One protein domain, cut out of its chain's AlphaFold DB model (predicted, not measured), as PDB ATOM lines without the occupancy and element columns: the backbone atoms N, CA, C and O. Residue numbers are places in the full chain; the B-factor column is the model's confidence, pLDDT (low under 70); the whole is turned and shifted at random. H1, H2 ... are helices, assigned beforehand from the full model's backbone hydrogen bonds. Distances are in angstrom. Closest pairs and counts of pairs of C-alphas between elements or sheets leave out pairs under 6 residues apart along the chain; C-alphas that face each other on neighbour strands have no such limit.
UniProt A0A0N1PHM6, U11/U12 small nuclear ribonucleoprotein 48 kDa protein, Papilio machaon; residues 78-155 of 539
ATOM      1  N   LEU A  78     185.826 152.183 213.268       90.19
ATOM      2  CA  LEU A  78     185.554 152.524 211.876       90.19
ATOM      3  C   LEU A  78     185.588 151.289 210.970       90.19
ATOM      4  O   LEU A  78     186.257 150.290 211.242       90.19
ATOM      5  N   LEU A  79     184.872 151.378 209.852       88.12
ATOM      6  CA  LEU A  79     184.964 150.409 208.768       88.12
ATOM      7  C   LEU A  79     186.375 150.467 208.150       88.12
ATOM      8  O   LEU A  79     186.884 151.564 207.917       88.12
ATOM      9  N   PRO A  80     187.019 149.317 207.877       85.88
ATOM     10  CA  PRO A  80     188.367 149.296 207.323       85.88
ATOM     11  C   PRO A  80     188.381 149.843 205.892       85.88
ATOM     12  O   PRO A  80     187.562 149.447 205.059       85.88
ATOM     13  N   GLU A  81     189.347 150.709 205.594       83.88
ATOM     14  CA  GLU A  81     189.590 151.165 204.225       83.88
ATOM     15  C   GLU A  81     190.058 149.998 203.329       83.88
ATOM     16  O   GLU A  81     190.773 149.097 203.788       83.88
ATOM     17  N   PRO A  82     189.660 149.973 202.044       83.19
ATOM     18  CA  PRO A  82     190.075 148.927 201.118       83.19
ATOM     19  C   PRO A  82     191.569 149.045 200.783       83.19
ATOM     20  O   PRO A  82     192.020 150.080 200.301       83.19
ATOM     21  N   LEU A  83     192.316 147.950 200.970       82.00
ATOM     22  CA  LEU A  83     193.770 147.884 200.735       82.00
ATOM     23  C   LEU A  83     194.195 148.237 199.297       82.00
ATOM     24  O   LEU A  83     195.311 148.698 199.087       82.00
ATOM     25  N   ASP A  84     193.317 148.011 198.319       84.50
ATOM     26  CA  ASP A  84     193.483 148.460 196.938       84.50
ATOM     27  C   ASP A  84     192.168 149.068 196.438       84.50
ATOM     28  O   ASP A  84     191.141 148.395 196.338       84.50
ATOM     29  N   ILE A  85     192.220 150.357 196.106       83.50
ATOM     30  CA  ILE A  85     191.099 151.168 195.613       83.50
ATOM     31  C   ILE A  85     190.655 150.732 194.201       83.50
ATOM     32  O   ILE A  85     189.545 151.070 193.780       83.50
ATOM     33  N   ASN A  86     191.488 149.984 193.474       81.31
ATOM     34  CA  ASN A  86     191.278 149.572 192.084       81.31
ATOM     35  C   ASN A  86     191.032 148.062 191.917       81.31
ATOM     36  O   ASN A  86     190.903 147.593 190.786       81.31
ATOM     37  N   ALA A  87     190.935 147.299 193.011       81.31
ATOM     38  CA  ALA A  87     190.723 145.858 192.952       81.31
ATOM     39  C   ALA A  87     189.392 145.493 192.266       81.31
ATOM     40  O   ALA A  87     188.329 145.993 192.636       81.31
ATOM     41  N   ASN A  88     189.422 144.527 191.340       77.75
ATOM     42  CA  ASN A  88     188.245 144.048 190.589       77.75
ATOM     43  C   ASN A  88     187.119 143.445 191.465       77.75
ATOM     44  O   ASN A  88     186.037 143.143 190.966       77.75
ATOM     45  N   THR A  89     187.370 143.229 192.757       78.50
ATOM     46  CA  THR A  89     186.403 142.757 193.761       78.50
ATOM     47  C   THR A  89     185.698 143.892 194.516       78.50
ATOM     48  O   THR A  89     184.774 143.625 195.284       78.50
ATOM     49  N   LEU A  90     186.115 145.147 194.324       84.56
ATOM     50  CA  LEU A  90     185.635 146.312 195.064       84.56
ATOM     51  C   LEU A  90     184.488 147.001 194.307       84.56
ATOM     52  O   LEU A  90     184.698 147.745 193.349       84.56
ATOM     53  N   VAL A  91     183.254 146.803 194.777       86.69
ATOM     54  CA  VAL A  91     182.073 147.508 194.255       86.69
ATOM     55  C   VAL A  91     181.915 148.854 194.961       86.69
ATOM     56  O   VAL A  91     181.599 148.909 196.148       86.69
ATOM     57  N   LYS A  92     182.100 149.947 194.215       88.12
ATOM     58  CA  LYS A  92     181.794 151.313 194.669       88.12
ATOM     59  C   LYS A  92     180.328 151.601 194.359       88.12
ATOM     60  O   LYS A  92     179.951 151.605 193.190       88.12
ATOM     61  N   LEU A  93     179.517 151.831 195.391       88.50
ATOM     62  CA  LEU A  93     178.134 152.287 195.246       88.50
ATOM     63  C   LEU A  93     178.043 153.763 195.624       88.50
ATOM     64  O   LEU A  93     178.505 154.148 196.694       88.50
ATOM     65  N   SER A  94     177.423 154.579 194.777       90.00
ATOM     66  CA  SER A  94     177.015 155.933 195.156       90.00
ATOM     67  C   SER A  94     175.743 155.903 196.002       90.00
ATOM     68  O   SER A  94     174.922 154.986 195.895       90.00
ATOM     69  N   THR A  95     175.509 156.960 196.778       87.75
ATOM     70  CA  THR A  95     174.278 157.134 197.565       87.75
ATOM     71  C   THR A  95     173.016 157.009 196.692       87.75
ATOM     72  O   THR A  95     172.028 156.411 197.111       87.75
ATOM     73  N   GLN A  96     173.066 157.484 195.439       89.19
ATOM     74  CA  GLN A  96     171.984 157.325 194.457       89.19
ATOM     75  C   GLN A  96     171.777 155.862 194.031       89.19
ATOM     76  O   GLN A  96     170.639 155.405 193.965       89.19
ATOM     77  N   GLN A  97     172.850 155.103 193.783       91.56
ATOM     78  CA  GLN A  97     172.746 153.674 193.457       91.56
ATOM     79  C   GLN A  97     172.162 152.877 194.627       91.56
ATOM     80  O   GLN A  97     171.299 152.029 194.411       91.56
ATOM     81  N   ILE A  98     172.562 153.191 195.866       90.69
ATOM     82  CA  ILE A  98     171.967 152.608 197.078       90.69
ATOM     83  C   ILE A  98     170.461 152.903 197.122       90.69
ATOM     84  O   ILE A  98     169.669 151.985 197.312       90.69
ATOM     85  N   ILE A  99     170.046 154.152 196.885       90.38
ATOM     86  CA  ILE A  99     168.627 154.540 196.837       90.38
ATOM     87  C   ILE A  99     167.852 153.729 195.787       90.38
ATOM     88  O   ILE A  99     166.779 153.214 196.103       90.38
ATOM     89  N   THR A 100     168.393 153.552 194.577       93.00
ATOM     90  CA  THR A 100     167.775 152.726 193.525       93.00
ATOM     91  C   THR A 100     167.642 151.263 193.952       93.00
ATOM     92  O   THR A 100     166.543 150.716 193.895       93.00
ATOM     93  N   ILE A 101     168.705 150.654 194.491       93.31
ATOM     94  CA  ILE A 101     168.686 149.269 195.001       93.31
ATOM     95  C   ILE A 101     167.604 149.084 196.079       93.31
ATOM     96  O   ILE A 101     166.888 148.081 196.074       93.31
ATOM     97  N   LEU A 102     167.449 150.050 196.993       92.81
ATOM     98  CA  LEU A 102     166.418 150.005 198.035       92.81
ATOM     99  C   LEU A 102     165.002 150.247 197.483       92.81
ATOM    100  O   LEU A 102     164.051 149.633 197.969       92.81
ATOM    101  N   ASN A 103     164.849 151.100 196.465       92.44
ATOM    102  CA  ASN A 103     163.582 151.299 195.759       92.44
ATOM    103  C   ASN A 103     163.123 150.007 195.078       92.44
ATOM    104  O   ASN A 103     161.994 149.570 195.305       92.44
ATOM    105  N   ASP A 104     163.994 149.369 194.301       94.31
ATOM    106  CA  ASP A 104     163.635 148.177 193.536       94.31
ATOM    107  C   ASP A 104     163.433 146.958 194.445       94.31
ATOM    108  O   ASP A 104     162.450 146.235 194.280       94.31
ATOM    109  N   ALA A 105     164.230 146.799 195.510       93.88
ATOM    110  CA  ALA A 105     163.956 145.799 196.545       93.88
ATOM    111  C   ALA A 105     162.568 145.985 197.193       93.88
ATOM    112  O   ALA A 105     161.834 145.009 197.348       93.88
ATOM    113  N   SER A 106     162.169 147.230 197.492       93.50
ATOM    114  CA  SER A 106     160.836 147.535 198.042       93.50
ATOM    115  C   SER A 106     159.676 147.363 197.048       93.50
ATOM    116  O   SER A 106     158.523 147.300 197.465       93.50
ATOM    117  N   ARG A 107     159.964 147.264 195.743       93.25
ATOM    118  CA  ARG A 107     158.985 146.923 194.694       93.25
ATOM    119  C   ARG A 107     158.869 145.412 194.479       93.25
ATOM    120  O   ARG A 107     157.787 144.931 194.161       93.25
ATOM    121  N   CYS A 108     159.969 144.675 194.632       93.44
ATOM    122  CA  CYS A 108     160.011 143.229 194.418       93.44
ATOM    123  C   CYS A 108     159.519 142.401 195.615       93.44
ATOM    124  O   CYS A 108     159.028 141.294 195.403       93.44
ATOM    125  N   ASP A 109     159.650 142.895 196.851       92.75
ATOM    126  CA  ASP A 109     159.243 142.175 198.067       92.75
ATOM    127  C   ASP A 109     158.218 142.994 198.885       92.75
ATOM    128  O   ASP A 109     158.596 143.946 199.572       92.75
ATOM    129  N   PRO A 110     156.919 142.624 198.871       90.88
ATOM    130  CA  PRO A 110     155.874 143.300 199.650       90.88
ATOM    131  C   PRO A 110     156.056 143.258 201.178       90.88
ATOM    132  O   PRO A 110     155.330 143.951 201.888       90.88
ATOM    133  N   MET A 111     156.977 142.441 201.703       92.75
ATOM    134  CA  MET A 111     157.313 142.375 203.131       92.75
ATOM    135  C   MET A 111     158.561 143.194 203.499       92.75
ATOM    136  O   MET A 111     158.936 143.215 204.673       92.75
ATOM    137  N   PHE A 112     159.189 143.876 202.535       93.81
ATOM    138  CA  PHE A 112     160.424 144.641 202.716       93.81
ATOM    139  C   PHE A 112     160.273 145.797 203.718       93.81
ATOM    140  O   PHE A 112     159.606 146.800 203.451       93.81
ATOM    141  N   LYS A 113     160.946 145.710 204.872       90.50
ATOM    142  CA  LYS A 113     160.868 146.743 205.916       90.50
ATOM    143  C   LYS A 113     161.905 147.832 205.677       90.50
ATOM    144  O   LYS A 113     163.004 147.799 206.233       90.50
ATOM    145  N   ARG A 114     161.536 148.822 204.866       87.44
ATOM    146  CA  ARG A 114     162.295 150.071 204.711       87.44
ATOM    147  C   ARG A 114     162.248 150.893 206.002       87.44
ATOM    148  O   ARG A 114     161.228 150.928 206.685       87.44
ATOM    149  N   GLY A 115     163.349 151.552 206.341       82.50
ATOM    150  CA  GLY A 115     163.427 152.455 207.483       82.50
ATOM    151  C   GLY A 115     162.839 153.825 207.152       82.50
ATOM    152  O   GLY A 115     163.086 154.370 206.071       82.50
ATOM    153  N   ASN A 116     162.108 154.410 208.101       70.38
ATOM    154  CA  ASN A 116     161.646 155.795 207.997       70.38
ATOM    155  C   ASN A 116     162.842 156.747 207.788       70.38
ATOM    156  O   ASN A 116     163.965 156.469 208.215       70.38
ATOM    157  N   ASN A 117     162.590 157.880 207.129       67.94
ATOM    158  CA  ASN A 117     163.570 158.942 206.866       67.94
ATOM    159  C   ASN A 117     164.782 158.504 206.010       67.94
ATOM    160  O   ASN A 117     165.852 159.105 206.101       67.94
ATOM    161  N   TRP A 118     164.636 157.482 205.151       67.12
ATOM    162  CA  TRP A 118     165.696 157.066 204.213       67.12
ATOM    163  C   TRP A 118     166.169 158.206 203.295       67.12
ATOM    164  O   TRP A 118     167.351 158.287 202.971       67.12
ATOM    165  N   GLU A 119     165.253 159.099 202.929       64.94
ATOM    166  CA  GLU A 119     165.453 160.232 202.017       64.94
ATOM    167  C   GLU A 119     166.192 161.411 202.682       64.94
ATOM    168  O   GLU A 119     166.678 162.312 202.008       64.94
ATOM    169  N   SER A 120     166.340 161.379 204.013       61.44
ATOM    170  CA  SER A 120     167.073 162.370 204.817       61.44
ATOM    171  C   SER A 120     168.403 161.829 205.367       61.44
ATOM    172  O   SER A 120     168.958 162.384 206.318       61.44
ATOM    173  N   ARG A 121     168.929 160.727 204.810       69.44
ATOM    174  CA  ARG A 121     170.220 160.134 205.210       69.44
ATOM    175  C   ARG A 121     171.396 160.923 204.614       69.44
ATOM    176  O   ARG A 121     172.091 160.448 203.726       69.44
ATOM    177  N   CYS A 122     171.634 162.129 205.130       54.38
ATOM    178  CA  CYS A 122     172.646 163.076 204.632       54.38
ATOM    179  C   CYS A 122     174.119 162.700 204.918       54.38
ATOM    180  O   CYS A 122     175.004 163.527 204.714       54.38
ATOM    181  N   SER A 123     174.398 161.507 205.452       68.88
ATOM    182  CA  SER A 123     175.749 161.062 205.815       68.88
ATOM    183  C   SER A 123     175.816 159.536 205.800       68.88
ATOM    184  O   SER A 123     174.964 158.868 206.397       68.88
ATOM    185  N   GLU A 124     176.807 158.981 205.106       82.50
ATOM    186  CA  GLU A 124     177.033 157.537 205.038       82.50
ATOM    187  C   GLU A 124     177.718 157.043 206.333       82.50
ATOM    188  O   GLU A 124     178.546 157.755 206.912       82.50
ATOM    189  N   PRO A 125     177.365 155.855 206.858       87.81
ATOM    190  CA  PRO A 125     177.861 155.397 208.151       87.81
ATOM    191  C   PRO A 125     179.296 154.856 208.063       87.81
ATOM    192  O   PRO A 125     179.546 153.838 207.426       87.81
ATOM    193  N   TRP A 126     180.224 155.511 208.762       87.75
ATOM    194  CA  TRP A 126     181.655 155.175 208.795       87.75
ATOM    195  C   TRP A 126     182.018 154.118 209.848       87.75
ATOM    196  O   TRP A 126     183.120 153.586 209.806       87.75
ATOM    197  N   SER A 127     181.113 153.793 210.777       91.00
ATOM    198  CA  SER A 127     181.296 152.732 211.778       91.00
ATOM    199  C   SER A 127     180.261 151.621 211.609       91.00
ATOM    200  O   SER A 127     179.110 151.861 211.224       91.00
ATOM    201  N   LEU A 128     180.652 150.383 211.927       89.50
ATOM    202  CA  LEU A 128     179.798 149.201 211.764       89.50
ATOM    203  C   LEU A 128     178.523 149.284 212.620       89.50
ATOM    204  O   LEU A 128     177.441 148.924 212.152       89.50
ATOM    205  N   ALA A 129     178.627 149.818 213.841       89.69
ATOM    206  CA  ALA A 129     177.482 150.046 214.722       89.69
ATOM    207  C   ALA A 129     176.471 151.030 214.105       89.69
ATOM    208  O   ALA A 129     175.270 150.752 214.071       89.69
ATOM    209  N   ARG A 130     176.949 152.149 213.538       89.38
ATOM    210  CA  ARG A 130     176.076 153.130 212.880       89.38
ATOM    211  C   ARG A 130     175.474 152.573 211.594       89.38
ATOM    212  O   ARG A 130     174.293 152.783 211.357       89.38
ATOM    213  N   LEU A 131     176.211 151.772 210.823       89.12
ATOM    214  CA  LEU A 131     175.680 151.081 209.639       89.12
ATOM    215  C   LEU A 131     174.532 150.129 210.009       89.12
ATOM    216  O   LEU A 131     173.511 150.088 209.318       89.12
ATOM    217  N   GLN A 132     174.658 149.410 211.127       89.62
ATOM    218  CA  GLN A 132     173.607 148.530 211.642       89.62
ATOM    219  C   GLN A 132     172.382 149.268 212.211       89.62
ATOM    220  O   GLN A 132     171.301 148.674 212.244       89.62
ATOM    221  N   ALA A 133     172.532 150.527 212.631       87.81
ATOM    222  CA  ALA A 133     171.439 151.378 213.107       87.81
ATOM    223  C   ALA A 133     170.761 152.184 211.979       87.81
ATOM    224  O   ALA A 133     169.546 152.361 211.996       87.81
ATOM    225  N   THR A 134     171.528 152.665 210.994       88.25
ATOM    226  CA  THR A 134     171.045 153.506 209.885       88.25
ATOM    227  C   THR A 134     170.269 152.715 208.835       88.25
ATOM    228  O   THR A 134     169.282 153.229 208.311       88.25
ATOM    229  N   TYR A 135     170.694 151.488 208.517       89.81
ATOM    230  CA  TYR A 135     170.005 150.625 207.553       89.81
ATOM    231  C   TYR A 135     169.237 149.513 208.257       89.81
ATOM    232  O   TYR A 135     169.772 148.895 209.178       89.81
ATOM    233  N   THR A 136     168.031 149.176 207.798       93.00
ATOM    234  CA  THR A 136     167.290 148.015 208.332       93.00
ATOM    235  C   THR A 136     167.933 146.685 207.914       93.00
ATOM    236  O   THR A 136     168.804 146.636 207.044       93.00
ATOM    237  N   GLY A 137     167.513 145.571 208.526       93.19
ATOM    238  CA  GLY A 137     167.999 144.238 208.140       93.19
ATOM    239  C   GLY A 137     167.748 143.912 206.661       93.19
ATOM    240  O   GLY A 137     168.633 143.372 205.996       93.19
ATOM    241  N   ASP A 138     166.585 144.311 206.142       94.00
ATOM    242  CA  ASP A 138     166.188 144.073 204.753       94.00
ATOM    243  C   ASP A 138     166.937 145.003 203.789       94.00
ATOM    244  O   ASP A 138     167.431 144.546 202.759       94.00
ATOM    245  N   GLU A 139     167.132 146.275 204.158       93.31
ATOM    246  CA  GLU A 139     167.950 147.219 203.385       93.31
ATOM    247  C   GLU A 139     169.404 146.738 203.251       93.31
ATOM    248  O   GLU A 139     169.945 146.701 202.144       93.31
ATOM    249  N   ARG A 140     170.029 146.284 204.350       93.44
ATOM    250  CA  ARG A 140     171.388 145.708 204.310       93.44
ATOM    251  C   ARG A 140     171.450 144.455 203.434       93.44
ATOM    252  O   ARG A 140     172.432 144.262 202.719       93.44
ATOM    253  N   ARG A 141     170.408 143.617 203.458       94.12
ATOM    254  CA  ARG A 141     170.298 142.416 202.613       94.12
ATOM    255  C   ARG A 141     170.146 142.769 201.129       94.12
ATOM    256  O   ARG A 141     170.779 142.118 200.303       94.12
ATOM    257  N   ALA A 142     169.363 143.792 200.788       95.00
ATOM    258  CA  ALA A 142     169.223 144.276 199.414       95.00
ATOM    259  C   ALA A 142     170.553 144.811 198.859       95.00
ATOM    260  O   ALA A 142     170.990 144.368 197.799       95.00
ATOM    261  N   ILE A 143     171.238 145.676 199.618       93.06
ATOM    262  CA  ILE A 143     172.556 146.220 199.250       93.06
ATOM    263  C   ILE A 143     173.576 145.087 199.067       93.06
ATOM    264  O   ILE A 143     174.239 145.022 198.036       93.06
ATOM    265  N   HIS A 144     173.655 144.144 200.014       92.75
ATOM    266  CA  HIS A 144     174.523 142.966 199.902       92.75
ATOM    267  C   HIS A 144     174.238 142.144 198.635       92.75
ATOM    268  O   HIS A 144     175.166 141.761 197.928       92.75
ATOM    269  N   ASN A 145     172.966 141.874 198.327       92.88
ATOM    270  CA  ASN A 145     172.599 141.087 197.148       92.88
ATOM    271  C   ASN A 145     172.979 141.800 195.843       92.88
ATOM    272  O   ASN A 145     173.504 141.150 194.943       92.88
ATOM    273  N   ALA A 146     172.776 143.118 195.760       92.94
ATOM    274  CA  ALA A 146     173.191 143.919 194.611       92.94
ATOM    275  C   ALA A 146     174.723 143.943 194.448       92.94
ATOM    276  O   ALA A 146     175.218 143.760 193.341       92.94
ATOM    277  N   VAL A 147     175.484 144.072 195.544       91.50
ATOM    278  CA  VAL A 147     176.955 143.951 195.517       91.50
ATOM    279  C   VAL A 147     177.383 142.567 195.019       91.50
ATOM    280  O   VAL A 147     178.218 142.480 194.128       91.50
ATOM    281  N   VAL A 148     176.782 141.483 195.519       88.69
ATOM    282  CA  VAL A 148     177.101 140.105 195.089       88.69
ATOM    283  C   VAL A 148     176.721 139.831 193.625       88.69
ATOM    284  O   VAL A 148     177.333 138.971 192.999       88.69
ATOM    285  N   GLN A 149     175.750 140.557 193.064       86.81
ATOM    286  CA  GLN A 149     175.417 140.512 191.633       86.81
ATOM    287  C   GLN A 149     176.353 141.381 190.772       86.81
ATOM    288  O   GLN A 149     176.600 141.035 189.620       86.81
ATOM    289  N   ALA A 150     176.862 142.491 191.315       85.62
ATOM    290  CA  ALA A 150     177.755 143.419 190.621       85.62
ATOM    291  C   ALA A 150     179.235 142.993 190.653       85.62
ATOM    292  O   ALA A 150     179.983 143.337 189.739       85.62
ATOM    293  N   VAL A 151     179.669 142.245 191.676       79.81
ATOM    294  CA  VAL A 151     180.999 141.620 191.704       79.81
ATOM    295  C   VAL A 151     181.094 140.624 190.538       79.81
ATOM    296  O   VAL A 151     180.330 139.653 190.516       79.81
ATOM    297  N   PRO A 152     182.031 140.795 189.582       70.31
ATOM    298  CA  PRO A 152     182.268 139.779 188.564       70.31
ATOM    299  C   PRO A 152     182.689 138.484 189.262       70.31
ATOM    300  O   PRO A 152     183.464 138.526 190.217       70.31
ATOM    301  N   SER A 153     182.180 137.336 188.805       65.44
ATOM    302  CA  SER A 153     182.387 136.037 189.463       65.44
ATOM    303  C   SER A 153     183.866 135.619 189.471       65.44
ATOM    304  O   SER A 153     184.288 134.778 188.681       65.44
ATOM    305  N   CYS A 154     184.628 136.133 190.439       57.12
ATOM    306  CA  CYS A 154     186.036 135.843 190.738       57.12
ATOM    307  C   CYS A 154     186.272 134.414 191.261       57.12
ATOM    308  O   CYS A 154     187.287 134.103 191.877       57.12
ATOM    309  N   HIS A 155     185.299 133.536 191.044       57.31
ATOM    310  CA  HIS A 155     185.355 132.125 191.349       57.31
ATOM    311  C   HIS A 155     185.941 131.401 190.147       57.31
ATOM    312  O   HIS A 155     185.221 130.702 189.432       57.31
TER     313      HIS A 155
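AT A GLANCE: This is residues 78 to 155 of the 539 residues of the protein "U11/U12 small nuclear ribonucleoprotein 48 kDa protein" of Papilio machaon (UniProt A0A0N1PHM6). Two helices of equal residue count, H1 and H3, cross nearly at right angles and make the core, while a short helix, H2, sits off to one side, just before H3 in the chain. Two long stretches without a named element make much of the rest: residues 78 to 94 swing out in a wide loop before H1, and residues 109 to 127 run from the end of H1 round to H2. The printed part has 78 residues, with three named helices in the order H1, H2, H3 and no named strand; the class is all helix, though under half of the residues, 35 of 78, are in named elements. The whole is compact, with a radius of gyration of the C-alphas of 13.3 A and spans of 35 by 27 by 19 A.

HOW THE PARTS SIT: After residues 78 to 94 comes H1, residues 95 to 108. A long link of 19 residues joins it to H2, residues 128 to 134, and H1 and H2 are apart. A tight link of 2 residues joins H2 to H3, residues 137 to 150, and these two meet only through their link. H1 and H3 touch, with 8 pairs of C-alphas within 8 A; the closest C-alphas, those of Ala 105 and Ala 142, are 6.2 A apart. Their lines are about perpendicular, at 73 degrees, and their centres are 9.7 A apart. In H1, H2 and H3 every O i to N i+4 pair is within hydrogen-bond range.

IN THESE COORDINATES: H1 begins at C-alpha 95, (174.278, 157.134, 197.565), and measures 20.2 A from first to last C-alpha. H2 begins at C-alpha 128, (179.798, 149.201, 211.764). H3 measures 20.1 A and ends at C-alpha 150, (177.755, 143.419, 190.621).

THE WHOLE: The two C-alphas farthest apart, those of Leu 83 and Pro 110, are 38.2 A apart. The printed part has no cut. The mean pLDDT of the printed part is 85.3, and residues 117 to 123 and 153 to 155 are under 70.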